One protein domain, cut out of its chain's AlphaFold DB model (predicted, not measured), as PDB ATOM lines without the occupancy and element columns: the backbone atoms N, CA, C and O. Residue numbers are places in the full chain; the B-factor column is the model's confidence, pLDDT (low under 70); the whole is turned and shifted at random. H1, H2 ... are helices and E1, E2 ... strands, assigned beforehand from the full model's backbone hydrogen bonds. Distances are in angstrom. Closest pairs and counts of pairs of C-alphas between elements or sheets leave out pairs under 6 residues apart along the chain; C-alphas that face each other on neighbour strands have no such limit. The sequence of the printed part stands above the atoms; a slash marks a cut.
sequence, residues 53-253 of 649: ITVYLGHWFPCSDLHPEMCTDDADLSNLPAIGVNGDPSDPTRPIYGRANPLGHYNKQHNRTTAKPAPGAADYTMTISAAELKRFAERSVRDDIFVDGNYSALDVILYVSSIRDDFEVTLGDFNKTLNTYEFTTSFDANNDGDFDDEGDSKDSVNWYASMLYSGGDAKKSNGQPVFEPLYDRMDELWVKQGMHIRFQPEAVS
ATOM      1  N   ILE A  53     -38.045  40.665 -33.384       94.69
ATOM      2  CA  ILE A  53     -37.195  41.778 -32.941       94.69
ATOM      3  C   ILE A  53     -36.518  42.345 -34.188       94.69
ATOM      4  O   ILE A  53     -36.175  41.585 -35.096       94.69
ATOM      5  N   THR A  54     -36.313  43.657 -34.245       92.44
ATOM      6  CA  THR A  54     -35.546  44.283 -35.328       92.44
ATOM      7  C   THR A  54     -34.164  44.663 -34.819       92.44
ATOM      8  O   THR A  54     -34.038  45.443 -33.879       92.44
ATOM      9  N   VAL A  55     -33.126  44.107 -35.435       92.69
ATOM     10  CA  VAL A  55     -31.732  44.397 -35.102       92.69
ATOM     11  C   VAL A  55     -31.102  45.263 -36.180       92.69
ATOM     12  O   VAL A  55     -31.394  45.070 -37.355       92.69
ATOM     13  N   TYR A  56     -30.241  46.185 -35.758       91.06
ATOM     14  CA  TYR A  56     -29.455  47.083 -36.597       91.06
ATOM     15  C   TYR A  56     -27.975  46.950 -36.225       91.06
ATOM     16  O   TYR A  56     -27.663  46.848 -35.036       91.06
ATOM     17  N   LEU A  57     -27.073  46.990 -37.205       89.38
ATOM     18  CA  LEU A  57     -25.623  47.027 -36.984       89.38
ATOM     19  C   LEU A  57     -25.032  48.384 -37.398       89.38
ATOM     20  O   LEU A  57     -25.373  48.934 -38.448       89.38
ATOM     21  N   GLY A  58     -24.137  48.914 -36.562       86.44
ATOM     22  CA  GLY A  58     -23.407  50.163 -36.781       86.44
ATOM     23  C   GLY A  58     -24.143  51.437 -36.337       86.44
ATOM     24  O   GLY A  58     -25.340  51.424 -36.036       86.44
ATOM     25  N   HIS A  59     -23.414  52.559 -36.323       82.31
ATOM     26  CA  HIS A  59     -23.946  53.893 -35.993       82.31
ATOM     27  C   HIS A  59     -24.988  54.374 -37.009       82.31
ATOM     28  O   HIS A  59     -25.047  53.905 -38.142       82.31
ATOM     29  N   TRP A  60     -25.821  55.334 -36.623       83.44
ATOM     30  CA  TRP A  60     -26.592  56.112 -37.589       83.44
ATOM     31  C   TRP A  60     -26.366  57.590 -37.360       83.44
ATOM     32  O   TRP A  60     -26.325  58.044 -36.219       83.44
ATOM     33  N   PHE A  61     -26.297  58.319 -38.465       80.31
ATOM     34  CA  PHE A  61     -26.217  59.766 -38.490       80.31
ATOM     35  C   PHE A  61     -27.279  60.310 -39.452       80.31
ATOM     36  O   PHE A  61     -27.621  59.635 -40.431       80.31
ATOM     37  N   PRO A  62     -27.812  61.516 -39.206       77.94
ATOM     38  CA  PRO A  62     -28.718  62.151 -40.154       77.94
ATOM     39  C   PRO A  62     -27.994  62.471 -41.470       77.94
ATOM     40  O   PRO A  62     -26.848  62.926 -41.464       77.94
ATOM     41  N   CYS A  63     -28.688  62.299 -42.601       79.50
ATOM     42  CA  CYS A  63     -28.221  62.762 -43.908       79.50
ATOM     43  C   CYS A  63     -27.887  64.257 -43.834       79.50
ATOM     44  O   CYS A  63     -28.751  65.087 -43.533       79.50
ATOM     45  N   SER A  64     -26.626  64.584 -44.101       78.50
ATOM     46  CA  SER A  64     -26.064  65.930 -43.977       78.50
ATOM     47  C   SER A  64     -24.816  66.073 -44.843       78.50
ATOM     48  O   SER A  64     -24.352  65.107 -45.446       78.50
ATOM     49  N   ASP A  65     -24.261  67.279 -44.903       75.00
ATOM     50  CA  ASP A  65     -22.956  67.535 -45.514       75.00
ATOM     51  C   ASP A  65     -21.789  66.807 -44.818       75.00
ATOM     52  O   ASP A  65     -20.803  66.491 -45.486       75.00
ATOM     53  N   LEU A  66     -21.911  66.494 -43.521       75.44
ATOM     54  CA  LEU A  66     -20.949  65.657 -42.788       75.44
ATOM     55  C   LEU A  66     -21.150  64.155 -43.017       75.44
ATOM     56  O   LEU A  66     -20.174  63.412 -42.974       75.44
ATOM     57  N   HIS A  67     -22.388  63.731 -43.289       79.44
ATOM     58  CA  HIS A  67     -22.755  62.328 -43.501       79.44
ATOM     59  C   HIS A  67     -23.506  62.103 -44.828       79.44
ATOM     60  O   HIS A  67     -24.657  61.638 -44.830       79.44
ATOM     61  N   PRO A  68     -22.907  62.437 -45.991       80.56
ATOM     62  CA  PRO A  68     -23.544  62.249 -47.295       80.56
ATOM     63  C   PRO A  68     -23.814  60.770 -47.619       80.56
ATOM     64  O   PRO A  68     -24.717  60.449 -48.393       80.56
ATOM     65  N   GLU A  69     -23.070  59.842 -47.016       77.75
ATOM     66  CA  GLU A  69     -23.272  58.397 -47.123       77.75
ATOM     67  C   GLU A  69     -24.636  57.938 -46.583       77.75
ATOM     68  O   GLU A  69     -25.203  56.957 -47.090       77.75
ATOM     69  N   MET A  70     -25.202  58.699 -45.636       81.44
ATOM     70  CA  MET A  70     -26.518  58.478 -45.027       81.44
ATOM     71  C   MET A  70     -27.673  59.041 -45.861       81.44
ATOM     72  O   MET A  70     -28.837  58.837 -45.515       81.44
ATOM     73  N   CYS A  71     -27.384  59.704 -46.981       81.81
ATOM     74  CA  CYS A  71     -28.395  60.251 -47.877       81.81
ATOM     75  C   CYS A  71     -28.879  59.215 -48.902       81.81
ATOM     76  O   CYS A  71     -28.074  58.440 -49.420       81.81
ATOM     77  N   THR A  72     -30.173  59.166 -49.217       81.38
ATOM     78  CA  THR A  72     -30.734  58.304 -50.273       81.38
ATOM     79  C   THR A  72     -30.144  58.645 -51.646       81.38
ATOM     80  O   THR A  72     -29.619  59.733 -51.866       81.38
ATOM     81  N   ASP A  73     -30.212  57.706 -52.595       81.50
ATOM     82  CA  ASP A  73     -29.564  57.871 -53.907       81.50
ATOM     83  C   ASP A  73     -30.184  59.012 -54.753       81.50
ATOM     84  O   ASP A  73     -29.572  59.476 -55.713       81.50
ATOM     85  N   ASP A  74     -31.394  59.468 -54.408       81.81
ATOM     86  CA  ASP A  74     -32.096  60.603 -55.016       81.81
ATOM     87  C   ASP A  74     -31.840  61.951 -54.314       81.81
ATOM     88  O   ASP A  74     -32.348  62.979 -54.768       81.81
ATOM     89  N   ALA A  75     -31.041  61.969 -53.242       80.50
ATOM     90  CA  ALA A  75     -30.635  63.197 -52.573       80.50
ATOM     91  C   ALA A  75     -29.715  64.042 -53.471       80.50
ATOM     92  O   ALA A  75     -28.744  63.548 -54.052       80.50
ATOM     93  N   ASP A  76     -29.978  65.347 -53.553       81.44
ATOM     94  CA  ASP A  76     -29.069  66.282 -54.216       81.44
ATOM     95  C   ASP A  76     -27.849  66.541 -53.321       81.44
ATOM     96  O   ASP A  76     -27.866  67.424 -52.464       81.44
ATOM     97  N   LEU A  77     -26.772  65.779 -53.537       79.31
ATOM     98  CA  LEU A  77     -25.519  65.909 -52.782       79.31
ATOM     99  C   LEU A  77     -24.876  67.304 -52.894       79.31
ATOM    100  O   LEU A  77     -24.013  67.645 -52.091       79.31
ATOM    101  N   SER A  78     -25.267  68.115 -53.886       76.25
ATOM    102  CA  SER A  78     -24.797  69.501 -54.005       76.25
ATOM    103  C   SER A  78     -25.555  70.482 -53.104       76.25
ATOM    104  O   SER A  78     -25.147  71.637 -52.978       76.25
ATOM    105  N   ASN A  79     -26.635  70.020 -52.470       73.62
ATOM    106  CA  ASN A  79     -27.536  70.806 -51.640       73.62
ATOM    107  C   ASN A  79     -28.042  69.988 -50.432       73.62
ATOM    108  O   ASN A  79     -29.249  69.857 -50.208       73.62
ATOM    109  N   LEU A  80     -27.110  69.411 -49.669       71.31
ATOM    110  CA  LEU A  80     -27.410  68.727 -48.410       71.31
ATOM    111  C   LEU A  80     -27.643  69.733 -47.274       71.31
ATOM    112  O   LEU A  80     -27.086  70.835 -47.311       71.31
ATOM    113  N   PRO A  81     -28.462  69.387 -46.263       66.12
ATOM    114  CA  PRO A  81     -28.591  70.227 -45.083       66.12
ATOM    115  C   PRO A  81     -27.233  70.303 -44.374       66.12
ATOM    116  O   PRO A  81     -26.640  69.270 -44.059       66.12
ATOM    117  N   ALA A  82     -26.759  71.525 -44.130       62.75
ATOM    118  CA  ALA A  82     -25.680  71.743 -43.173       62.75
ATOM    119  C   ALA A  82     -26.189  71.426 -41.755       62.75
ATOM    120  O   ALA A  82     -27.402  71.357 -41.534       62.75
ATOM    121  N   ILE A  83     -25.274  71.219 -40.811       65.06
ATOM    122  CA  ILE A  83     -25.581  71.062 -39.384       65.06
ATOM    123  C   ILE A  83     -24.840  72.125 -38.549       65.06
ATOM    124  O   ILE A  83     -23.768  72.588 -38.946       65.06
ATOM    125  N   GLY A  84     -25.403  72.526 -37.400       56.28
ATOM    126  CA  GLY A  84     -24.789  73.456 -36.437       56.28
ATOM    127  C   GLY A  84     -25.719  74.565 -35.913       56.28
ATOM    128  O   GLY A  84     -26.421  75.237 -36.656       56.28
ATOM    129  N   VAL A  85     -25.692  74.830 -34.603       54.06
ATOM    130  CA  VAL A  85     -26.667  75.707 -33.915       54.06
ATOM    131  C   VAL A  85     -26.401  77.207 -34.097       54.06
ATOM    132  O   VAL A  85     -27.293  78.033 -33.869       54.06
ATOM    133  N   ASN A  86     -25.185  77.571 -34.501       51.03
ATOM    134  CA  ASN A  86     -24.712  78.954 -34.593       51.03
ATOM    135  C   ASN A  86     -24.827  79.580 -35.986       51.03
ATOM    136  O   ASN A  86     -24.095  80.523 -36.308       51.03
ATOM    137  N   GLY A  87     -25.773  79.112 -36.795       50.16
ATOM    138  CA  GLY A  87     -26.163  79.869 -37.966       50.16
ATOM    139  C   GLY A  87     -26.652  81.278 -37.585       50.16
ATOM    140  O   GLY A  87     -27.522  81.457 -36.734       50.16
ATOM    141  N   ASP A  88     -26.100  82.299 -38.223       46.81
ATOM    142  CA  ASP A  88     -26.644  83.642 -38.334       46.81
ATOM    143  C   ASP A  88     -27.196  83.808 -39.766       46.81
ATOM    144  O   ASP A  88     -26.434  83.843 -40.731       46.81
ATOM    145  N   PRO A  89     -28.518  83.968 -39.957       45.66
ATOM    146  CA  PRO A  89     -29.113  84.076 -41.286       45.66
ATOM    147  C   PRO A  89     -28.714  85.381 -42.001       45.66
ATOM    148  O   PRO A  89     -29.034  85.560 -43.176       45.66
ATOM    149  N   SER A  90     -28.040  86.301 -41.302       43.56
ATOM    150  CA  SER A  90     -27.472  87.535 -41.837       43.56
ATOM    151  C   SER A  90     -25.965  87.465 -42.122       43.56
ATOM    152  O   SER A  90     -25.445  88.356 -42.799       43.56
ATOM    153  N   ASP A  91     -25.278  86.402 -41.691       45.59
ATOM    154  CA  ASP A  91     -23.868  86.151 -41.982       45.59
ATOM    155  C   ASP A  91     -23.738  85.034 -43.038       45.59
ATOM    156  O   ASP A  91     -23.952  83.857 -42.739       45.59
ATOM    157  N   PRO A  92     -23.342  85.347 -44.288       49.22
ATOM    158  CA  PRO A  92     -23.162  84.340 -45.335       49.22
ATOM    159  C   PRO A  92     -22.028  83.339 -45.042       49.22
ATOM    160  O   PRO A  92     -21.858  82.389 -45.802       49.22
ATOM    161  N   THR A  93     -21.249  83.542 -43.974       42.09
ATOM    162  CA  THR A  93     -20.224  82.604 -43.487       42.09
ATOM    163  C   THR A  93     -20.704  81.712 -42.338       42.09
ATOM    164  O   THR A  93     -19.961  80.830 -41.911       42.09
ATOM    165  N   ARG A  94     -21.939  81.909 -41.851       44.75
ATOM    166  CA  ARG A  94     -22.573  81.126 -40.778       44.75
ATOM    167  C   ARG A  94     -24.052  80.881 -41.099       44.75
ATOM    168  O   ARG A  94     -24.905  81.445 -40.437       44.75
ATOM    169  N   PRO A  95     -24.425  80.117 -42.123       44.94
ATOM    170  CA  PRO A  95     -25.842  79.948 -42.439       44.94
ATOM    171  C   PRO A  95     -26.588  79.136 -41.351       44.94
ATOM    172  O   PRO A  95     -26.027  78.191 -40.809       44.94
ATOM    173  N   ILE A  96     -27.848  79.489 -41.029       43.41
ATOM    174  CA  ILE A  96     -28.766  78.604 -40.271       43.41
ATOM    175  C   ILE A  96     -29.286  77.551 -41.241       43.41
ATOM    176  O   ILE A  96     -30.108  77.894 -42.092       43.41
ATOM    177  N   TYR A  97     -28.858  76.301 -41.097       42.88
ATOM    178  CA  TYR A  97     -29.499  75.155 -41.734       42.88
ATOM    179  C   TYR A  97     -29.285  73.911 -40.881       42.88
ATOM    180  O   TYR A  97     -28.173  73.686 -40.421       42.88
ATOM    181  N   GLY A  98     -30.352  73.113 -40.748       42.28
ATOM    182  CA  GLY A  98     -30.370  71.900 -39.931       42.28
ATOM    183  C   GLY A  98     -31.710  71.576 -39.247       42.28
ATOM    184  O   GLY A  98     -31.738  70.870 -38.242       42.28
ATOM    185  N   ARG A  99     -32.862  71.962 -39.816       44.91
ATOM    186  CA  ARG A  99     -33.899  70.924 -39.942       44.91
ATOM    187  C   ARG A  99     -33.389  70.018 -41.054       44.91
ATOM    188  O   ARG A  99     -33.108  70.541 -42.134       44.91
ATOM    189  N   ALA A 100     -33.267  68.707 -40.814       41.78
ATOM    190  CA  ALA A 100     -33.282  67.742 -41.914       41.78
ATOM    191  C   ALA A 100     -34.359  68.241 -42.881       41.78
ATOM    192  O   ALA A 100     -35.454  68.536 -42.410       41.78
ATOM    193  N   ASN A 101     -33.960  68.545 -44.122       47.53
ATOM    194  CA  ASN A 101     -34.712  69.253 -45.163       47.53
ATOM    195  C   ASN A 101     -36.227  69.398 -44.854       47.53
ATOM    196  O   ASN A 101     -36.862  68.389 -44.592       47.53
ATOM    197  N   PRO A 102     -36.879  70.577 -44.932       44.09
ATOM    198  CA  PRO A 102     -38.338  70.674 -44.745       44.09
ATOM    199  C   PRO A 102     -39.170  69.759 -45.679       44.09
ATOM    200  O   PRO A 102     -40.372  69.609 -45.475       44.09
ATOM    201  N   LEU A 103     -38.533  69.143 -46.684       51.28
ATOM    202  CA  LEU A 103     -39.008  68.011 -47.488       51.28
ATOM    203  C   LEU A 103     -38.276  66.700 -47.120       51.28
ATOM    204  O   LEU A 103     -37.754  66.032 -48.007       51.28
ATOM    205  N   GLY A 104     -38.108  66.403 -45.832       54.09
ATOM    206  CA  GLY A 104     -37.101  65.493 -45.274       54.09
ATOM    207  C   GLY A 104     -37.274  64.044 -45.685       54.09
ATOM    208  O   GLY A 104     -37.694  63.258 -44.863       54.09
ATOM    209  N   HIS A 105     -36.956  63.697 -46.930       65.25
ATOM    210  CA  HIS A 105     -37.190  62.378 -47.523       65.25
ATOM    211  C   HIS A 105     -35.894  61.631 -47.865       65.25
ATOM    212  O   HIS A 105     -35.938  60.636 -48.583       65.25
ATOM    213  N   TYR A 106     -34.742  62.119 -47.393       74.75
ATOM    214  CA  TYR A 106     -33.436  61.652 -47.862       74.75
ATOM    215  C   TYR A 106     -32.622  60.877 -46.830       74.75
ATOM    216  O   TYR A 106     -31.512  60.470 -47.146       74.75
ATOM    217  N   ASN A 107     -33.116  60.641 -45.617       77.31
ATOM    218  CA  ASN A 107     -32.401  59.782 -44.680       77.31
ATOM    219  C   ASN A 107     -32.508  58.320 -45.117       77.31
ATOM    220  O   ASN A 107     -33.600  57.794 -45.365       77.31
ATOM    221  N   LYS A 108     -31.366  57.635 -45.150       77.25
ATOM    222  CA  LYS A 108     -31.313  56.176 -45.145       77.25
ATOM    223  C   LYS A 108     -31.641  55.661 -43.750       77.25
ATOM    224  O   LYS A 108     -31.306  56.261 -42.732       77.25
ATOM    225  N   GLN A 109     -32.274  54.496 -43.716       67.69
ATOM    226  CA  GLN A 109     -32.651  53.833 -42.469       67.69
ATOM    227  C   GLN A 109     -31.442  53.229 -41.735       67.69
ATOM    228  O   GLN A 109     -31.521  52.956 -40.536       67.69
ATOM    229  N   HIS A 110     -30.346  52.949 -42.448       70.12
ATOM    230  CA  HIS A 110     -29.251  52.102 -41.971       70.12
ATOM    231  C   HIS A 110     -27.900  52.688 -42.352       70.12
ATOM    232  O   HIS A 110     -27.793  53.429 -43.334       70.12
ATOM    233  N   ASN A 111     -26.885  52.307 -41.582       60.66
ATOM    234  CA  ASN A 111     -25.515  52.703 -41.836       60.66
ATOM    235  C   ASN A 111     -25.049  52.211 -43.214       60.66
ATOM    236  O   ASN A 111     -25.265  51.054 -43.574       60.66
ATOM    237  N   ARG A 112     -24.386  53.086 -43.966       56.50
ATOM    238  CA  ARG A 112     -23.489  52.714 -45.061       56.50
ATOM    239  C   ARG A 112     -22.140  53.346 -44.743       56.50
ATOM    240  O   ARG A 112     -21.827  54.395 -45.285       56.50
ATOM    241  N   THR A 113     -21.344  52.730 -43.875       47.72
ATOM    242  CA  THR A 113     -19.990  53.223 -43.569       47.72
ATOM    243  C   THR A 113     -19.058  53.159 -44.775       47.72
ATOM    244  O   THR A 113     -17.980  53.740 -44.744       47.72
ATOM    245  N   THR A 114     -19.447  52.478 -45.858       45.59
ATOM    246  CA  THR A 114     -18.526  52.167 -46.947       45.59
ATOM    247  C   THR A 114     -18.985  52.806 -48.245       45.59
ATOM    248  O   THR A 114     -20.121  52.661 -48.705       45.59
ATOM    249  N   ALA A 115     -18.062  53.532 -48.879       41.66
ATOM    250  CA  ALA A 115     -18.298  54.218 -50.148       41.66
ATOM    251  C   ALA A 115     -18.631  53.250 -51.308       41.66
ATOM    252  O   ALA A 115     -19.047  53.691 -52.383       41.66
ATOM    253  N   LYS A 116     -18.427  51.936 -51.115       48.31
ATOM    254  CA  LYS A 116     -18.688  50.861 -52.083       48.31
ATOM    255  C   LYS A 116     -19.119  49.567 -51.370       48.31
ATOM    256  O   LYS A 116     -18.277  48.697 -51.177       48.31
ATOM    257  N   PRO A 117     -20.403  49.394 -51.023       50.97
ATOM    258  CA  PRO A 117     -20.865  48.135 -50.448       50.97
ATOM    259  C   PRO A 117     -20.702  46.985 -51.453       50.97
ATOM    260  O   PRO A 117     -20.996  47.146 -52.647       50.97
ATOM    261  N   ALA A 118     -20.285  45.810 -50.978       49.47
ATOM    262  CA  ALA A 118     -20.351  44.589 -51.771       49.47
ATOM    263  C   ALA A 118     -21.810  44.289 -52.198       49.47
ATOM    264  O   ALA A 118     -22.761  44.617 -51.476       49.47
ATOM    265  N   PRO A 119     -22.047  43.651 -53.362       46.78
ATOM    266  CA  PRO A 119     -23.390  43.238 -53.768       46.78
ATOM    267  C   PRO A 119     -24.045  42.331 -52.709       46.78
ATOM    268  O   PRO A 119     -23.617  41.197 -52.525       46.78
ATOM    269  N   GLY A 120     -25.091  42.820 -52.031       51.34
ATOM    270  CA  GLY A 120     -25.792  42.096 -50.958       51.34
ATOM    271  C   GLY A 120     -25.627  42.693 -49.555       51.34
ATOM    272  O   GLY A 120     -26.470  42.428 -48.706       51.34
ATOM    273  N   ALA A 121     -24.654  43.587 -49.334       49.84
ATOM    274  CA  ALA A 121     -24.434  44.308 -48.068       49.84
ATOM    275  C   ALA A 121     -25.446  45.458 -47.827       49.84
ATOM    276  O   ALA A 121     -25.145  46.465 -47.195       49.84
ATOM    277  N   ALA A 122     -26.653  45.355 -48.391       52.16
ATOM    278  CA  ALA A 122     -27.685  46.390 -48.302       52.16
ATOM    279  C   ALA A 122     -28.482  46.346 -46.985       52.16
ATOM    280  O   ALA A 122     -29.334  47.209 -46.781       52.16
ATOM    281  N   ASP A 123     -28.231  45.352 -46.128       62.25
ATOM    282  CA  ASP A 123     -29.096  45.025 -44.999       62.25
ATOM    283  C   ASP A 123     -28.277  44.748 -43.723       62.25
ATOM    284  O   ASP A 123     -28.051  43.608 -43.305       62.25
ATOM    285  N   TYR A 124     -27.810  45.829 -43.090       79.94
ATOM    286  CA  TYR A 124     -27.405  45.809 -41.675       79.94
ATOM    287  C   TYR A 124     -28.605  45.875 -40.735       79.94
ATOM    288  O   TYR A 124     -28.442  46.078 -39.534       79.94
ATOM    289  N   THR A 125     -29.803  45.673 -41.279       84.69
ATOM    290  CA  THR A 125     -31.016  45.444 -40.523       84.69
ATOM    291  C   THR A 125     -31.429  43.999 -40.680       84.69
ATOM    292  O   THR A 125     -31.211  43.358 -41.699       84.69
ATOM    293  N   MET A 126     -32.004  43.437 -39.634       88.25
ATOM    294  CA  MET A 126     -32.538  42.089 -39.696       88.25
ATOM    295  C   MET A 126     -33.728  41.965 -38.774       88.25
ATOM    296  O   MET A 126     -33.793  42.569 -37.705       88.25
ATOM    297  N   THR A 127     -34.697  41.173 -39.213       92.44
ATOM    298  CA  THR A 127     -35.833  40.792 -38.387       92.44
ATOM    299  C   THR A 127     -35.584  39.387 -37.874       92.44
ATOM    300  O   THR A 127     -35.550  38.443 -38.655       92.44
ATOM    301  N   ILE A 128     -35.409  39.264 -36.565       94.31
ATOM    302  CA  ILE A 128     -35.135  38.002 -35.883       94.31
ATOM    303  C   ILE A 128     -36.436  37.517 -35.265       94.31
ATOM    304  O   ILE A 128     -37.059  38.245 -34.490       94.31
ATOM    305  N   SER A 129     -36.869  36.302 -35.594       96.38
ATOM    306  CA  SER A 129     -38.033  35.715 -34.937       96.38
ATOM    307  C   SER A 129     -37.667  35.138 -33.569       96.38
ATOM    308  O   SER A 129     -36.594  34.570 -33.366       96.38
ATOM    309  N   ALA A 130     -38.603  35.200 -32.625       94.69
ATOM    310  CA  ALA A 130     -38.442  34.561 -31.322       94.69
ATOM    311  C   ALA A 130     -38.162  33.049 -31.438       94.69
ATOM    312  O   ALA A 130     -37.403  32.482 -30.657       94.69
ATOM    313  N   ALA A 131     -38.749  32.389 -32.444       96.25
ATOM    314  CA  ALA A 131     -38.538  30.970 -32.720       96.25
ATOM    315  C   ALA A 131     -37.107  30.650 -33.188       96.25
ATOM    316  O   ALA A 131     -36.637  29.526 -33.018       96.25
ATOM    317  N   GLU A 132     -36.410  31.600 -33.806       95.94
ATOM    318  CA  GLU A 132     -35.001  31.446 -34.161       95.94
ATOM    319  C   GLU A 132     -34.101  31.549 -32.936       95.94
ATOM    320  O   GLU A 132     -33.309  30.633 -32.719       95.94
ATOM    321  N   LEU A 133     -34.300  32.562 -32.087       95.38
ATOM    322  CA  LEU A 133     -33.560  32.696 -30.824       95.38
ATOM    323  C   LEU A 133     -33.733  31.462 -29.931       95.38
ATOM    324  O   LEU A 133     -32.745  30.896 -29.472       95.38
ATOM    325  N   LYS A 134     -34.970  30.964 -29.793       95.81
ATOM    326  CA  LYS A 134     -35.276  29.738 -29.033       95.81
ATOM    327  C   LYS A 134     -34.621  28.473 -29.589       95.81
ATOM    328  O   LYS A 134     -34.402  27.519 -28.850       95.81
ATOM    329  N   ARG A 135     -34.333  28.429 -30.895       96.75
ATOM    330  CA  ARG A 135     -33.602  27.313 -31.520       96.75
ATOM    331  C   ARG A 135     -32.092  27.457 -31.382       96.75
ATOM    332  O   ARG A 135     -31.410  26.440 -31.324       96.75
ATOM    333  N   PHE A 136     -31.592  28.689 -31.381       96.81
ATOM    334  CA  PHE A 136     -30.178  28.990 -31.204       96.81
ATOM    335  C   PHE A 136     -29.712  28.671 -29.781       96.81
ATOM    336  O   PHE A 136     -28.715  27.973 -29.611       96.81
ATOM    337  N   ALA A 137     -30.463  29.123 -28.775       95.75
ATOM    338  CA  ALA A 137     -30.139  28.915 -27.374       95.75
ATOM    339  C   ALA A 137     -31.378  28.470 -26.586       95.75
ATOM    340  O   ALA A 137     -32.413  29.133 -26.601       95.75
ATOM    341  N   GLU A 138     -31.269  27.352 -25.865       94.38
ATOM    342  CA  GLU A 138     -32.339  26.865 -24.978       94.38
ATOM    343  C   GLU A 138     -32.582  27.831 -23.805       94.38
ATOM    344  O   GLU A 138     -33.716  27.999 -23.357       94.38
ATOM    345  N   ARG A 139     -31.517  28.498 -23.343       96.81
ATOM    346  CA  ARG A 139     -31.511  29.441 -22.220       96.81
ATOM    347  C   ARG A 139     -30.671  30.666 -22.541       96.81
ATOM    348  O   ARG A 139     -29.773  30.585 -23.376       96.81
ATOM    349  N   SER A 140     -30.951  31.765 -21.847       97.50
ATOM    350  CA  SER A 140     -30.072  32.933 -21.839       97.50
ATOM    351  C   SER A 140     -28.699  32.585 -21.252       97.50
ATOM    352  O   SER A 140     -28.592  31.729 -20.375       97.50
ATOM    353  N   VAL A 141     -27.659  33.302 -21.681       97.62
ATOM    354  CA  VAL A 141     -26.345  33.326 -21.015       97.62
ATOM    355  C   VAL A 141     -26.426  33.756 -19.545       97.62
ATOM    356  O   VAL A 141     -25.551  33.395 -18.762       97.62
ATOM    357  N   ARG A 142     -27.477  34.495 -19.159       97.50
ATOM    358  CA  ARG A 142     -27.828  34.837 -17.772       97.50
ATOM    359  C   ARG A 142     -29.032  34.022 -17.307       97.50
ATOM    360  O   ARG A 142     -30.091  34.569 -16.993       97.50
ATOM    361  N   ASP A 143     -28.881  32.699 -17.273       97.44
ATOM    362  CA  ASP A 143     -29.910  31.778 -16.765       97.44
ATOM    363  C   ASP A 143     -30.166  31.925 -15.251       97.44
ATOM    364  O   ASP A 143     -31.176  31.440 -14.739       97.44
ATOM    365  N   ASP A 144     -29.295  32.658 -14.551       97.94
ATOM    366  CA  ASP A 144     -29.490  33.147 -13.186       97.94
ATOM    367  C   ASP A 144     -30.507  34.296 -13.087       97.94
ATOM    368  O   ASP A 144     -31.108  34.476 -12.028       97.94
ATOM    369  N   ILE A 145     -30.726  35.054 -14.170       98.25
ATOM    370  CA  ILE A 145     -31.706  36.148 -14.236       98.25
ATOM    371  C   ILE A 145     -32.979  35.704 -14.944       98.25
ATOM    372  O   ILE A 145     -34.070  35.947 -14.433       98.25
ATOM    373  N   PHE A 146     -32.865  35.108 -16.129       98.12
ATOM    374  CA  PHE A 146     -34.007  34.846 -17.005       98.12
ATOM    375  C   PHE A 146     -34.531  33.421 -16.849       98.12
ATOM    376  O   PHE A 146     -33.757  32.469 -16.728       98.12
ATOM    377  N   VAL A 147     -35.855  33.260 -16.896       97.00
ATOM    378  CA  VAL A 147     -36.476  31.938 -17.066       97.00
ATOM    379  C   VAL A 147     -36.344  31.454 -18.512       97.00
ATOM    380  O   VAL A 147     -36.137  32.249 -19.434       97.00
ATOM    381  N   ASP A 148     -36.502  30.146 -18.719       95.94
ATOM    382  CA  ASP A 148     -36.419  29.514 -20.041       95.94
ATOM    383  C   ASP A 148     -37.319  30.227 -21.074       95.94
ATOM    384  O   ASP A 148     -38.485  30.536 -20.815       95.94
ATOM    385  N   GLY A 149     -36.776  30.482 -22.269       94.69
ATOM    386  CA  GLY A 149     -37.482  31.160 -23.363       94.69
ATOM    387  C   GLY A 149     -37.471  32.695 -23.322       94.69
ATOM    388  O   GLY A 149     -38.040  33.307 -24.232       94.69
ATOM    389  N   ASN A 150     -36.818  33.308 -22.330       96.38
ATOM    390  CA  ASN A 150     -36.517  34.740 -22.283       96.38
ATOM    391  C   ASN A 150     -35.011  34.992 -22.453       96.38
ATOM    392  O   ASN A 150     -34.183  34.175 -22.054       96.38
ATOM    393  N   TYR A 151     -34.670  36.127 -23.069       97.62
ATOM    394  CA  TYR A 151     -33.313  36.431 -23.526       97.62
ATOM    395  C   TYR A 151     -32.944  37.896 -23.275       97.62
ATOM    396  O   TYR A 151     -33.808  38.780 -23.230       97.62
ATOM    397  N   SER A 152     -31.642  38.133 -23.155       97.81
ATOM    398  CA  SER A 152     -31.012  39.446 -23.076       97.81
ATOM    399  C   SER A 152     -30.578  39.952 -24.457       97.81
ATOM    400  O   SER A 152     -30.549  39.202 -25.435       97.81
ATOM    401  N   ALA A 153     -30.183  41.222 -24.562       98.00
ATOM    402  CA  ALA A 153     -29.589  41.727 -25.798       98.00
ATOM    403  C   ALA A 153     -28.221  41.092 -26.106       98.00
ATOM    404  O   ALA A 153     -27.862  40.992 -27.279       98.00
ATOM    405  N   LEU A 154     -27.496  40.589 -25.096       98.50
ATOM    406  CA  LEU A 154     -26.286  39.791 -25.320       98.50
ATOM    407  C   LEU A 154     -26.599  38.461 -26.024       98.50
ATOM    408  O   LEU A 154     -25.883  38.059 -26.933       98.50
ATOM    409  N   ASP A 155     -27.704  37.803 -25.690       98.56
ATOM    410  CA  ASP A 155     -28.115  36.591 -26.412       98.56
ATOM    411  C   ASP A 155     -28.435  36.895 -27.885       98.56
ATOM    412  O   ASP A 155     -28.111  36.114 -28.782       98.56
ATOM    413  N   VAL A 156     -29.037  38.062 -28.146       98.31
ATOM    414  CA  VAL A 156     -29.365  38.504 -29.506       98.31
ATOM    415  C   VAL A 156     -28.102  38.785 -30.320       98.31
ATOM    416  O   VAL A 156     -28.026  38.316 -31.452       98.31
ATOM    417  N   ILE A 157     -27.104  39.497 -29.780       97.88
ATOM    418  CA  ILE A 157     -25.867  39.784 -30.534       97.88
ATOM    419  C   ILE A 157     -25.066  38.502 -30.824       97.88
ATOM    420  O   ILE A 157     -24.505  38.361 -31.910       97.88
ATOM    421  N   LEU A 158     -25.081  37.528 -29.905       98.50
ATOM    422  CA  LEU A 158     -24.478  36.208 -30.120       98.50
ATOM    423  C   LEU A 158     -25.198  35.429 -31.227       98.50
ATOM    424  O   LEU A 158     -24.551  34.814 -32.074       98.50
ATOM    425  N   TYR A 159     -26.533  35.489 -31.266       98.12
ATOM    426  CA  TYR A 159     -27.293  34.891 -32.360       98.12
ATOM    427  C   TYR A 159     -26.992  35.568 -33.701       98.12
ATOM    428  O   TYR A 159     -26.777  34.869 -34.689       98.12
ATOM    429  N   VAL A 160     -26.918  36.903 -33.738       96.31
ATOM    430  CA  VAL A 160     -26.550  37.661 -34.946       96.31
ATOM    431  C   VAL A 160     -25.189  37.210 -35.469       96.31
ATOM    432  O   VAL A 160     -25.073  36.904 -36.652       96.31
ATOM    433  N   SER A 161     -24.195  37.073 -34.589       96.38
ATOM    434  CA  SER A 161     -22.878  36.556 -34.972       96.38
ATOM    435  C   SER A 161     -22.920  35.119 -35.503       96.38
ATOM    436  O   SER A 161     -22.133  34.755 -36.367       96.38
ATOM    437  N   SER A 162     -23.867  34.293 -35.052       96.25
ATOM    438  CA  SER A 162     -23.994  32.912 -35.539       96.25
ATOM    439  C   SER A 162     -24.576  32.783 -36.953       96.25
ATOM    440  O   SER A 162     -24.477  31.711 -37.554       96.25
ATOM    441  N   ILE A 163     -25.223  33.835 -37.465       93.38
ATOM    442  CA  ILE A 163     -25.900  33.827 -38.772       93.38
ATOM    443  C   ILE A 163     -25.248  34.756 -39.801       93.38
ATOM    444  O   ILE A 163     -25.730  34.825 -40.934       93.38
ATOM    445  N   ARG A 164     -24.196  35.481 -39.413       89.75
ATOM    446  CA  ARG A 164     -23.492  36.449 -40.252       89.75
ATOM    447  C   ARG A 164     -22.021  36.079 -40.363       89.75
ATOM    448  O   ARG A 164     -21.357  35.900 -39.353       89.75
ATOM    449  N   ASP A 165     -21.524  36.019 -41.593       89.06
ATOM    450  CA  ASP A 165     -20.110  35.741 -41.866       89.06
ATOM    451  C   ASP A 165     -19.238  37.008 -41.757       89.06
ATOM    452  O   ASP A 165     -18.027  36.902 -41.611       89.06
ATOM    453  N   ASP A 166     -19.850  38.195 -41.817       88.00
ATOM    454  CA  ASP A 166     -19.204  39.512 -41.741       88.00
ATOM    455  C   ASP A 166     -19.240  40.120 -40.326       88.00
ATOM    456  O   ASP A 166     -18.827  41.258 -40.123       88.00
ATOM    457  N   PHE A 167     -19.752  39.389 -39.329       92.19
ATOM    458  CA  PHE A 167     -19.918  39.882 -37.961       92.19
ATOM    459  C   PHE A 167     -19.622  38.789 -36.929       92.19
ATOM    460  O   PHE A 167     -20.408  37.864 -36.719       92.19
ATOM    461  N   GLU A 168     -18.502  38.923 -36.228       96.25
ATOM    462  CA  GLU A 168     -18.032  37.963 -35.236       96.25
ATOM    463  C   GLU A 168     -18.118  38.548 -33.824       96.25
ATOM    464  O   GLU A 168     -17.656  39.659 -33.565       96.25
ATOM    465  N   VAL A 169     -18.673  37.783 -32.883       98.00
ATOM    466  CA  VAL A 169     -18.672  38.103 -31.453       98.00
ATOM    467  C   VAL A 169     -17.963  36.992 -30.698       98.00
ATOM    468  O   VAL A 169     -18.407  35.843 -30.694       98.00
ATOM    469  N   THR A 170     -16.887  37.346 -30.000       98.12
ATOM    470  CA  THR A 170     -16.201  36.428 -29.087       98.12
ATOM    471  C   THR A 170     -16.630  36.729 -27.660       98.12
ATOM    472  O   THR A 170     -16.256  37.755 -27.093       98.12
ATOM    473  N   LEU A 171     -17.412  35.824 -27.069       98.12
ATOM    474  CA  LEU A 171     -17.812  35.913 -25.666       98.12
ATOM    475  C   LEU A 171     -16.624  35.580 -24.753       98.12
ATOM    476  O   LEU A 171     -16.025  34.508 -24.863       98.12
ATOM    477  N   GLY A 172     -16.296  36.502 -23.856       96.62
ATOM    478  CA  GLY A 172     -15.287  36.336 -22.819       96.62
ATOM    479  C   GLY A 172     -15.839  35.713 -21.535       96.62
ATOM    480  O   GLY A 172     -16.979  35.251 -21.457       96.62
ATOM    481  N   ASP A 173     -15.003  35.709 -20.496       96.31
ATOM    482  CA  ASP A 173     -15.402  35.263 -19.161       96.31
ATOM    483  C   ASP A 173     -16.335  36.279 -18.477       96.31
ATOM    484  O   ASP A 173     -16.356  37.471 -18.792       96.31
ATOM    485  N   PHE A 174     -17.087  35.816 -17.475       97.88
ATOM    486  CA  PHE A 174     -17.886  36.702 -16.629       97.88
ATOM    487  C   PHE A 174     -16.985  37.606 -15.772       97.88
ATOM    488  O   PHE A 174     -16.253  37.133 -14.890       97.88
ATOM    489  N   ASN A 175     -17.075  38.920 -15.973       98.06
ATOM    490  CA  ASN A 175     -16.311  39.902 -15.221       98.06
ATOM    491  C   ASN A 175     -17.007  40.216 -13.886       98.06
ATOM    492  O   ASN A 175     -17.950  40.997 -13.809       98.06
ATOM    493  N   LYS A 176     -16.482  39.662 -12.787       96.88
ATOM    494  CA  LYS A 176     -16.989  39.877 -11.410       96.88
ATOM    495  C   LYS A 176     -16.801  41.298 -10.865       96.88
ATOM    496  O   LYS A 176     -17.335  41.628  -9.805       96.88
ATOM    497  N   THR A 177     -15.971  42.099 -11.517       97.50
ATOM    498  CA  THR A 177     -15.690  43.485 -11.137       97.50
ATOM    499  C   THR A 177     -16.791  44.400 -11.670       97.50
ATOM    500  O   THR A 177     -17.222  45.283 -10.938       97.50
ATOM    501  N   LEU A 178     -17.339  44.089 -12.853       97.81
ATOM    502  CA  LEU A 178     -18.456  44.808 -13.481       97.81
ATOM    503  C   LEU A 178     -19.815  44.084 -13.375       97.81
ATOM    504  O   LEU A 178     -20.850  44.687 -13.645       97.81
ATOM    505  N   ASN A 179     -19.822  42.813 -12.961       98.00
ATOM    506  CA  ASN A 179     -20.981  41.912 -12.909       98.00
ATOM    507  C   ASN A 179     -21.672  41.689 -14.268       98.00
ATOM    508  O   ASN A 179     -22.891  41.641 -14.336       98.00
ATOM    509  N   THR A 180     -20.898  41.568 -15.344       98.00
ATOM    510  CA  THR A 180     -21.396  41.334 -16.711       98.00
ATOM    511  C   THR A 180     -20.436  40.418 -17.457       98.00
ATOM    512  O   THR A 180     -19.249  40.349 -17.120       98.00
ATOM    513  N   TYR A 181     -20.916  39.742 -18.495       98.00
ATOM    514  CA  TYR A 181     -20.031  39.144 -19.494       98.00
ATOM    515  C   TYR A 181     -19.316  40.219 -20.317       98.00
ATOM    516  O   TYR A 181     -19.918  41.224 -20.700       98.00
ATOM    517  N   GLU A 182     -18.032  39.993 -20.588       96.38
ATOM    518  CA  GLU A 182     -17.263  40.764 -21.567       96.38
ATOM    519  C   GLU A 182     -17.329  40.079 -22.931       96.38
ATOM    520  O   GLU A 182     -17.486  38.861 -23.018       96.38
ATOM    521  N   PHE A 183     -17.197  40.847 -24.004       97.56
ATOM    522  CA  PHE A 183     -17.101  40.311 -25.355       97.56
ATOM    523  C   PHE A 183     -16.287  41.256 -26.237       97.56
ATOM    524  O   PHE A 183     -16.139  42.441 -25.929       97.56
ATOM    525  N   THR A 184     -15.762  40.719 -27.331       98.00
ATOM    526  CA  THR A 184     -15.193  41.507 -28.425       98.00
ATOM    527  C   THR A 184     -16.010  41.305 -29.689       98.00
ATOM    528  O   THR A 184     -16.652  40.266 -29.866       98.00
ATOM    529  N   THR A 185     -15.976  42.298 -30.570       96.81
ATOM    530  CA  THR A 185     -16.667  42.267 -31.855       96.81
ATOM    531  C   THR A 185     -15.707  42.573 -32.994       96.81
ATOM    532  O   THR A 185     -14.997  43.581 -32.956       96.81
ATOM    533  N   SER A 186     -15.734  41.729 -34.021       95.62
ATOM    534  CA  SER A 186     -15.142  42.014 -35.326       95.62
ATOM    535  C   SER A 186     -16.269  42.212 -36.339       95.62
ATOM    536  O   SER A 186     -17.181  41.392 -36.409       95.62
ATOM    537  N   PHE A 187     -16.244  43.304 -37.094       91.19
ATOM    538  CA  PHE A 187     -17.257  43.639 -38.089       91.19
ATOM    539  C   PHE A 187     -16.588  44.092 -39.383       91.19
ATOM    540  O   PHE A 187     -15.903  45.116 -39.382       91.19
ATOM    541  N   ASP A 188     -16.820  43.323 -40.443       87.00
ATOM    542  CA  ASP A 188     -16.441  43.635 -41.817       87.00
ATOM    543  C   ASP A 188     -17.565  44.478 -42.436       87.00
ATOM    544  O   ASP A 188     -18.557  43.979 -42.977       87.00
ATOM    545  N   ALA A 189     -17.472  45.793 -42.249       80.00
ATOM    546  CA  ALA A 189     -18.517  46.733 -42.623       80.00
ATOM    547  C   ALA A 189     -18.544  46.996 -44.137       80.00
ATOM    548  O   ALA A 189     -19.527  47.553 -44.658       80.00
ATOM    549  N   ASN A 190     -17.477  46.634 -44.854       76.25
ATOM    550  CA  ASN A 190     -17.357  46.791 -46.303       76.25
ATOM    551  C   ASN A 190     -17.671  45.494 -47.081       76.25
ATOM    552  O   ASN A 190     -18.024  45.559 -48.270       76.25
ATOM    553  N   ASN A 191     -17.709  44.369 -46.362       76.38
ATOM    554  CA  ASN A 191     -17.953  43.007 -46.816       76.38
ATOM    555  C   ASN A 191     -16.962  42.566 -47.909       76.38
ATOM    556  O   ASN A 191     -17.357  41.984 -48.930       76.38
ATOM    557  N   ASP A 192     -15.680  42.900 -47.736       80.94
ATOM    558  CA  ASP A 192     -14.575  42.506 -48.616       80.94
ATOM    559  C   ASP A 192     -13.756  41.313 -48.092       80.94
ATOM    560  O   ASP A 192     -12.953  40.734 -48.840       80.94
ATOM    561  N   GLY A 193     -14.045  40.875 -46.865       83.31
ATOM    562  CA  GLY A 193     -13.418  39.759 -46.172       83.31
ATOM    563  C   GLY A 193     -12.223  40.136 -45.291       83.31
ATOM    564  O   GLY A 193     -11.584  39.211 -44.772       83.31
ATOM    565  N   ASP A 194     -11.887  41.421 -45.131       84.38
ATOM    566  CA  ASP A 194     -10.788  41.912 -44.290       84.38
ATOM    567  C   ASP A 194     -11.255  42.827 -43.147       84.38
ATOM    568  O   ASP A 194     -11.199  44.041 -43.238       84.38
ATOM    569  N   PHE A 195     -11.549  42.222 -41.994       86.94
ATOM    570  CA  PHE A 195     -11.977  42.891 -40.754       86.94
ATOM    571  C   PHE A 195     -11.015  43.953 -40.163       86.94
ATOM    572  O   PHE A 195     -11.285  44.473 -39.080       86.94
ATOM    573  N   ASP A 196      -9.849  44.208 -40.761       86.81
ATOM    574  CA  ASP A 196      -8.779  45.069 -40.220       86.81
ATOM    575  C   ASP A 196      -8.477  46.288 -41.117       86.81
ATOM    576  O   ASP A 196      -7.356  46.811 -41.108       86.81
ATOM    577  N   ASP A 197      -9.450  46.719 -41.926       79.75
ATOM    578  CA  ASP A 197      -9.293  47.803 -42.896       79.75
ATOM    579  C   ASP A 197     -10.122  49.076 -42.580       79.75
ATOM    580  O   ASP A 197     -10.620  49.281 -41.468       79.75
ATOM    581  N   GLU A 198     -10.144  50.042 -43.508       78.00
ATOM    582  CA  GLU A 198     -10.781  51.344 -43.276       78.00
ATOM    583  C   GLU A 198     -12.314  51.232 -43.251       78.00
ATOM    584  O   GLU A 198     -12.964  51.098 -44.286       78.00
ATOM    585  N   GLY A 199     -12.890  51.414 -42.060       72.12
ATOM    586  CA  GLY A 199     -14.337  51.350 -41.827       72.12
ATOM    587  C   GLY A 199     -14.771  50.121 -41.029       72.12
ATOM    588  O   GLY A 199     -15.914  50.085 -40.564       72.12
ATOM    589  N   ASP A 200     -13.846  49.188 -40.811       83.56
ATOM    590  CA  ASP A 200     -14.073  47.923 -40.132       83.56
ATOM    591  C   ASP A 200     -13.698  47.969 -38.645       83.56
ATOM    592  O   ASP A 200     -13.164  48.944 -38.107       83.56
ATOM    593  N   SER A 201     -14.049  46.905 -37.930       86.75
ATOM    594  CA  SER A 201     -13.663  46.694 -36.537       86.75
ATOM    595  C   SER A 201     -13.092  45.299 -36.366       86.75
ATOM    596  O   SER A 201     -13.689  44.333 -36.828       86.75
ATOM    597  N   LYS A 202     -12.011  45.174 -35.596       94.06
ATOM    598  CA  LYS A 202     -11.424  43.886 -35.223       94.06
ATOM    599  C   LYS A 202     -11.236  43.784 -33.727       94.06
ATOM    600  O   LYS A 202     -10.615  44.659 -33.125       94.06
ATOM    601  N   ASP A 203     -11.764  42.713 -33.141       95.44
ATOM    602  CA  ASP A 203     -11.661  42.407 -31.713       95.44
ATOM    603  C   ASP A 203     -11.996  43.612 -30.806       95.44
ATOM    604  O   ASP A 203     -11.413  43.806 -29.735       95.44
ATOM    605  N   SER A 204     -12.942  44.452 -31.230       95.69
ATOM    606  CA  SER A 204     -13.292  45.688 -30.537       95.69
ATOM    607  C   SER A 204     -14.107  45.397 -29.282       95.69
ATOM    608  O   SER A 204     -15.145  44.740 -29.340       95.69
ATOM    609  N   VAL A 205     -13.671  45.940 -28.146       96.75
ATOM    610  CA  VAL A 205     -14.387  45.879 -26.854       96.75
ATOM    611  C   VAL A 205     -15.450  46.971 -26.702       96.75
ATOM    612  O   VAL A 205     -16.125  47.043 -25.679       96.75
ATOM    613  N   ASN A 206     -15.569  47.867 -27.686       96.62
ATOM    614  CA  ASN A 206     -16.400  49.064 -27.566       96.62
ATOM    615  C   ASN A 206     -17.787  48.914 -28.189       96.62
ATOM    616  O   ASN A 206     -18.537  49.878 -28.248       96.62
ATOM    617  N   TRP A 207     -18.158  47.721 -28.645       96.44
ATOM    618  CA  TRP A 207     -19.500  47.496 -29.162       96.44
ATOM    619  C   TRP A 207     -20.525  47.431 -28.035       96.44
ATOM    620  O   TRP A 207     -20.290  46.799 -27.006       96.44
ATOM    621  N   TYR A 208     -21.673  48.081 -28.224       97.06
ATOM    622  CA  TYR A 208     -22.758  48.045 -27.249       97.06
ATOM    623  C   TYR A 208     -24.145  48.160 -27.875       97.06
ATOM    624  O   TYR A 208     -24.287  48.432 -29.068       97.06
ATOM    625  N   ALA A 209     -25.171  47.913 -27.057       96.50
ATOM    626  CA  ALA A 209     -26.562  48.057 -27.454       96.50
ATOM    627  C   ALA A 209     -27.089  49.471 -27.173       96.50
ATOM    628  O   ALA A 209     -26.969  49.990 -26.062       96.50
ATOM    629  N   SER A 210     -27.787  50.019 -28.161       94.31
ATOM    630  CA  SER A 210     -28.802  51.057 -27.998       94.31
ATOM    631  C   SER A 210     -30.168  50.463 -28.338       94.31
ATOM    632  O   SER A 210     -30.252  49.519 -29.130       94.31
ATOM    633  N   MET A 211     -31.259  50.972 -27.765       93.44
ATOM    634  CA  MET A 211     -32.570  50.347 -27.980       93.44
ATOM    635  C   MET A 211     -33.752  51.309 -28.076       93.44
ATOM    636  O   MET A 211     -33.676  52.461 -27.660       93.44
ATOM    637  N   LEU A 212     -34.850  50.791 -28.629       90.19
ATOM    638  CA  LEU A 212     -36.201  51.341 -28.541       90.19
ATOM    639  C   LEU A 212     -37.213  50.197 -28.413       90.19
ATOM    640  O   LEU A 212     -37.111  49.177 -29.095       90.19
ATOM    641  N   TYR A 213     -38.262  50.373 -27.613       87.75
ATOM    642  CA  TYR A 213     -39.371  49.415 -27.592       87.75
ATOM    643  C   TYR A 213     -40.239  49.477 -28.860       87.75
ATOM    644  O   TYR A 213     -40.076  50.325 -29.743       87.75
ATOM    645  N   SER A 214     -41.204  48.557 -28.954       81.00
ATOM    646  CA  SER A 214     -42.136  48.452 -30.081       81.00
ATOM    647  C   SER A 214     -42.844  49.757 -30.422       81.00
ATOM    648  O   SER A 214     -43.122  49.950 -31.599       81.00
ATOM    649  N   GLY A 215     -43.088  50.658 -29.462       76.69
ATOM    650  CA  GLY A 215     -43.580  52.029 -29.670       76.69
ATOM    651  C   GLY A 215     -44.909  52.176 -30.433       76.69
ATOM    652  O   GLY A 215     -45.460  53.271 -30.471       76.69
ATOM    653  N   GLY A 216     -45.442  51.099 -31.016       81.88
ATOM    654  CA  GLY A 216     -46.624  51.085 -31.860       81.88
ATOM    655  C   GLY A 216     -46.617  52.205 -32.897       81.88
ATOM    656  O   GLY A 216     -45.590  52.593 -33.453       81.88
ATOM    657  N   ASP A 217     -47.787  52.794 -33.075       74.88
ATOM    658  CA  ASP A 217     -48.038  53.976 -33.879       74.88
ATOM    659  C   ASP A 217     -47.413  55.250 -33.298       74.88
ATOM    660  O   ASP A 217     -47.284  56.226 -34.030       74.88
ATOM    661  N   ALA A 218     -46.966  55.277 -32.035       64.75
ATOM    662  CA  ALA A 218     -46.264  56.447 -31.495       64.75
ATOM    663  C   ALA A 218     -44.904  56.670 -32.184       64.75
ATOM    664  O   ALA A 218     -44.421  57.804 -32.235       64.75
ATOM    665  N   LYS A 219     -44.341  55.627 -32.815       60.88
ATOM    666  CA  LYS A 219     -43.182  55.725 -33.724       60.88
ATOM    667  C   LYS A 219     -43.439  56.595 -34.940       60.88
ATOM    668  O   LYS A 219     -42.495  57.102 -35.525       60.88
ATOM    669  N   LYS A 220     -44.704  56.837 -35.290       67.12
ATOM    670  CA  LYS A 220     -45.025  57.861 -36.279       67.12
ATOM    671  C   LYS A 220     -44.498  59.217 -35.814       67.12
ATOM    672  O   LYS A 220     -44.139  59.987 -36.661       67.12
ATOM    673  N   SER A 221     -44.403  59.535 -34.522       64.75
ATOM    674  CA  SER A 221     -43.963  60.871 -34.063       64.75
ATOM    675  C   SER A 221     -42.463  61.011 -33.768       64.75
ATOM    676  O   SER A 221     -41.952  62.127 -33.695       64.75
ATOM    677  N   ASN A 222     -41.767  59.887 -33.592       63.25
ATOM    678  CA  ASN A 222     -40.346  59.820 -33.274       63.25
ATOM    679  C   ASN A 222     -39.737  58.857 -34.292       63.25
ATOM    680  O   ASN A 222     -40.006  57.658 -34.214       63.25
ATOM    681  N   GLY A 223     -38.989  59.364 -35.273       62.44
ATOM    682  CA  GLY A 223     -38.351  58.510 -36.267       62.44
ATOM    683  C   GLY A 223     -37.435  57.489 -35.602       62.44
ATOM    684  O   GLY A 223     -37.030  57.649 -34.450       62.44
ATOM    685  N   GLN A 224     -37.146  56.398 -36.309       65.75
ATOM    686  CA  GLN A 224     -36.475  55.239 -35.719       65.75
ATOM    687  C   GLN A 224     -34.977  55.052 -36.012       65.75
ATOM    688  O   GLN A 224     -34.536  53.904 -35.980       65.75
ATOM    689  N   PRO A 225     -34.142  56.070 -36.254       66.94
ATOM    690  CA  PRO A 225     -32.726  55.770 -36.307       66.94
ATOM    691  C   PRO A 225     -31.978  56.073 -35.007       66.94
ATOM    692  O   PRO A 225     -31.042  55.336 -34.688       66.94
ATOM    693  N   VAL A 226     -32.387  57.101 -34.254       75.25
ATOM    694  CA  VAL A 226     -31.753  57.472 -32.982       75.25
ATOM    695  C   VAL A 226     -32.327  56.593 -31.883       75.25
ATOM    696  O   VAL A 226     -33.498  56.715 -31.517       75.25
ATOM    697  N   PHE A 227     -31.512  55.663 -31.401       88.50
ATOM    698  CA  PHE A 227     -31.861  54.780 -30.292       88.50
ATOM    699  C   PHE A 227     -31.290  55.319 -28.992       88.50
ATOM    700  O   PHE A 227     -30.481  56.241 -29.000       88.50
ATOM    701  N   GLU A 228     -31.731  54.749 -27.880       91.62
ATOM    702  CA  GLU A 228     -31.325  55.179 -26.549       91.62
ATOM    703  C   GLU A 228     -30.069  54.417 -26.133       91.62
ATOM    704  O   GLU A 228     -30.158  53.196 -25.936       91.62
ATOM    705  N   PRO A 229     -28.913  55.091 -26.003       94.00
ATOM    706  CA  PRO A 229     -27.679  54.461 -25.570       94.00
ATOM    707  C   PRO A 229     -27.763  54.069 -24.102       94.00
ATOM    708  O   PRO A 229     -28.346  54.771 -23.269       94.00
ATOM    709  N   LEU A 230     -27.164  52.931 -23.771       94.56
ATOM    710  CA  LEU A 230     -27.336  52.303 -22.468       94.56
ATOM    711  C   LEU A 230     -26.065  52.380 -21.624       94.56
ATOM    712  O   LEU A 230     -24.961  52.102 -22.094       94.56
ATOM    713  N   TYR A 231     -26.253  52.670 -20.335       96.25
ATOM    714  CA  TYR A 231     -25.275  52.359 -19.287       96.25
ATOM    715  C   TYR A 231     -25.590  51.073 -18.528       96.25
ATOM    716  O   TYR A 231     -24.724  50.561 -17.827       96.25
ATOM    717  N   ASP A 232     -26.789  50.519 -18.714       95.38
ATOM    718  CA  ASP A 232     -27.178  49.228 -18.148       95.38
ATOM    719  C   ASP A 232     -26.368  48.094 -18.760       95.38
ATOM    720  O   ASP A 232     -25.999  48.176 -19.931       95.38
ATOM    721  N   ARG A 233     -26.187  46.998 -18.017       97.25
ATOM    722  CA  ARG A 233     -25.562  45.770 -18.521       97.25
ATOM    723  C   ARG A 233     -26.399  45.151 -19.640       97.25
ATOM    724  O   ARG A 233     -27.597  44.915 -19.490       97.25
ATOM    725  N   MET A 234     -25.767  44.883 -20.779       96.62
ATOM    726  CA  MET A 234     -26.444  44.361 -21.969       96.62
ATOM    727  C   MET A 234     -26.975  42.935 -21.765       96.62
ATOM    728  O   MET A 234     -27.990  42.564 -22.357       96.62
ATOM    729  N   ASP A 235     -26.326  42.157 -20.898       97.94
ATOM    730  CA  ASP A 235     -26.751  40.817 -20.489       97.94
ATOM    731  C   ASP A 235     -27.916  40.832 -19.476       97.94
ATOM    732  O   ASP A 235     -28.494  39.788 -19.197       97.94
ATOM    733  N   GLU A 236     -28.331  42.008 -18.991       97.56
ATOM    734  CA  GLU A 236     -29.524  42.222 -18.150       97.56
ATOM    735  C   GLU A 236     -30.671  42.906 -18.926       97.56
ATOM    736  O   GLU A 236     -31.787  43.072 -18.420       97.56
ATOM    737  N   LEU A 237     -30.431  43.311 -20.179       96.94
ATOM    738  CA  LEU A 237     -31.422  43.981 -21.020       96.94
ATOM    739  C   LEU A 237     -32.443  42.983 -21.570       96.94
ATOM    740  O   LEU A 237     -32.222  42.393 -22.626       96.94
ATOM    741  N   TRP A 238     -33.577  42.828 -20.882       96.62
ATOM    742  CA  TRP A 238     -34.675  41.971 -21.338       96.62
ATOM    743  C   TRP A 238     -35.182  42.370 -22.732       96.62
ATOM    744  O   TRP A 238     -35.641  43.496 -22.952       96.62
ATOM    745  N   VAL A 239     -35.150  41.409 -23.656       95.62
ATOM    746  CA  VAL A 239     -35.629  41.576 -25.027       95.62
ATOM    747  C   VAL A 239     -37.114  41.255 -25.128       95.62
ATOM    748  O   VAL A 239     -37.568  40.182 -24.735       95.62
ATOM    749  N   LYS A 240     -37.874  42.184 -25.716       93.56
ATOM    750  CA  LYS A 240     -39.331  42.077 -25.885       93.56
ATOM    751  C   LYS A 240     -39.723  41.976 -27.355       93.56
ATOM    752  O   LYS A 240     -39.002  42.422 -28.248       93.56
ATOM    753  N   GLN A 241     -40.921  41.452 -27.601       91.75
ATOM    754  CA  GLN A 241     -41.523  41.461 -28.932       91.75
ATOM    755  C   GLN A 241     -41.599  42.886 -29.499       91.75
ATOM    756  O   GLN A 241     -42.041  43.824 -28.834       91.75
ATOM    757  N   GLY A 242     -41.212  43.032 -30.765       90.38
ATOM    758  CA  GLY A 242     -41.234  44.289 -31.506       90.38
ATOM    759  C   GLY A 242     -40.174  45.293 -31.057       90.38
ATOM    760  O   GLY A 242     -40.211  46.435 -31.511       90.38
ATOM    761  N   MET A 243     -39.263  44.913 -30.159       92.19
ATOM    762  CA  MET A 243     -38.141  45.754 -29.755       92.19
ATOM    763  C   MET A 243     -37.196  45.988 -30.937       92.19
ATOM    764  O   MET A 243     -37.026  45.126 -31.800       92.19
ATOM    765  N   HIS A 244     -36.597  47.172 -30.966       92.19
ATOM    766  CA  HIS A 244     -35.540  47.538 -31.891       92.19
ATOM    767  C   HIS A 244     -34.239  47.652 -31.104       92.19
ATOM    768  O   HIS A 244     -34.196  48.339 -30.083       92.19
ATOM    769  N   ILE A 245     -33.196  46.970 -31.565       94.75
ATOM    770  CA  ILE A 245     -31.892  46.941 -30.904       94.75
ATOM    771  C   ILE A 245     -30.833  47.275 -31.940       94.75
ATOM    772  O   ILE A 245     -30.776  46.652 -32.995       94.75
ATOM    773  N   ARG A 246     -30.001  48.265 -31.652       93.62
ATOM    774  CA  ARG A 246     -28.851  48.612 -32.477       93.62
ATOM    775  C   ARG A 246     -27.602  48.194 -31.734       93.62
ATOM    776  O   ARG A 246     -27.376  48.680 -30.631       93.62
ATOM    777  N   PHE A 247     -26.814  47.320 -32.338       95.44
ATOM    778  CA  PHE A 247     -25.460  47.046 -31.880       95.44
ATOM    779  C   PHE A 247     -24.512  47.925 -32.675       95.44
ATOM    780  O   PHE A 247     -24.559  47.929 -33.906       95.44
ATOM    781  N   GLN A 248     -23.695  48.705 -31.984       92.19
ATOM    782  CA  GLN A 248     -22.875  49.716 -32.632       92.19
ATOM    783  C   GLN A 248     -21.537  49.916 -31.906       92.19
ATOM    784  O   GLN A 248     -21.480  49.690 -30.695       92.19
ATOM    785  N   PRO A 249     -20.468  50.302 -32.626       92.00
ATOM    786  CA  PRO A 249     -19.177  50.622 -32.025       92.00
ATOM    787  C   PRO A 249     -19.215  51.972 -31.301       92.00
ATOM    788  O   PRO A 249     -19.144  53.010 -31.937       92.00
ATOM    789  N   GLU A 250     -19.247  51.969 -29.977       92.88
ATOM    790  CA  GLU A 250     -19.172  53.193 -29.176       92.88
ATOM    791  C   GLU A 250     -17.734  53.748 -29.116       92.88
ATOM    792  O   GLU A 250     -16.747  53.040 -29.350       92.88
ATOM    793  N   ALA A 251     -17.585  55.015 -28.724       94.25
ATOM    794  CA  ALA A 251     -16.268  55.562 -28.399       94.25
ATOM    795  C   ALA A 251     -15.650  54.860 -27.172       94.25
ATOM    796  O   ALA A 251     -16.348  54.430 -26.249       94.25
ATOM    797  N   VAL A 252     -14.312  54.816 -27.102       96.31
ATOM    798  CA  VAL A 252     -13.584  54.299 -25.920       96.31
ATOM    799  C   VAL A 252     -14.051  55.009 -24.648       96.31
ATOM    800  O   VAL A 252     -14.301  54.372 -23.626       96.31
ATOM    801  N   SER A 253     -14.244  56.326 -24.736       97.06
ATOM    802  CA  SER A 253     -14.728  57.163 -23.642       97.06
ATOM    803  C   SER A 253     -16.129  56.765 -23.159       97.06
ATOM    804  O   SER A 253     -16.386  56.783 -21.956       97.06
TER     805      SER A 253
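AT A GLANCE: This is residues 53 to 253 of the 649 residues of an uncharacterized protein of Ferrimonas sp. IMCC35002 (UniProt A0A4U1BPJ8). Little regular structure: helix H2 packs on two strongly twisted sheets, mixed E2-E1-E7-E6 and the antiparallel meander E3-E4-E5, while residues 58 to 124 reach out to Ser 90. The 201 printed residues, 66 in named elements, run E1-E2-H1-H2-E3-E4-E5-E6-H3-E7, helices and strands mixed. The whole is compact, radius of gyration of the C-alphas 18.9 A, spanning 61 by 39 by 34 A.

HOW THE PARTS SIT: E1, residues 53 to 57, is parallel to E7, 244 to 249: N 56 and O 245 are 2.9 A apart. H2, residues 153 to 163, is on their sheet, across the strands, height over the sheet 9.2 A, and on that of E3, residues 167 to 175, along the strands; the C-alphas of Ser 161 and Glu 168 come closest, 5.1 A.

IN THESE COORDINATES: E3 is 23.0 A long; E1 begins at C-alpha 53 (-37.195, 41.778, -32.941), E7 ends at C-alpha 249 (-19.177, 50.622, -32.025).

THE WHOLE: The printed part has no cut; the E1 to E2 link is long; residues 81 to 105 are under pLDDT 70.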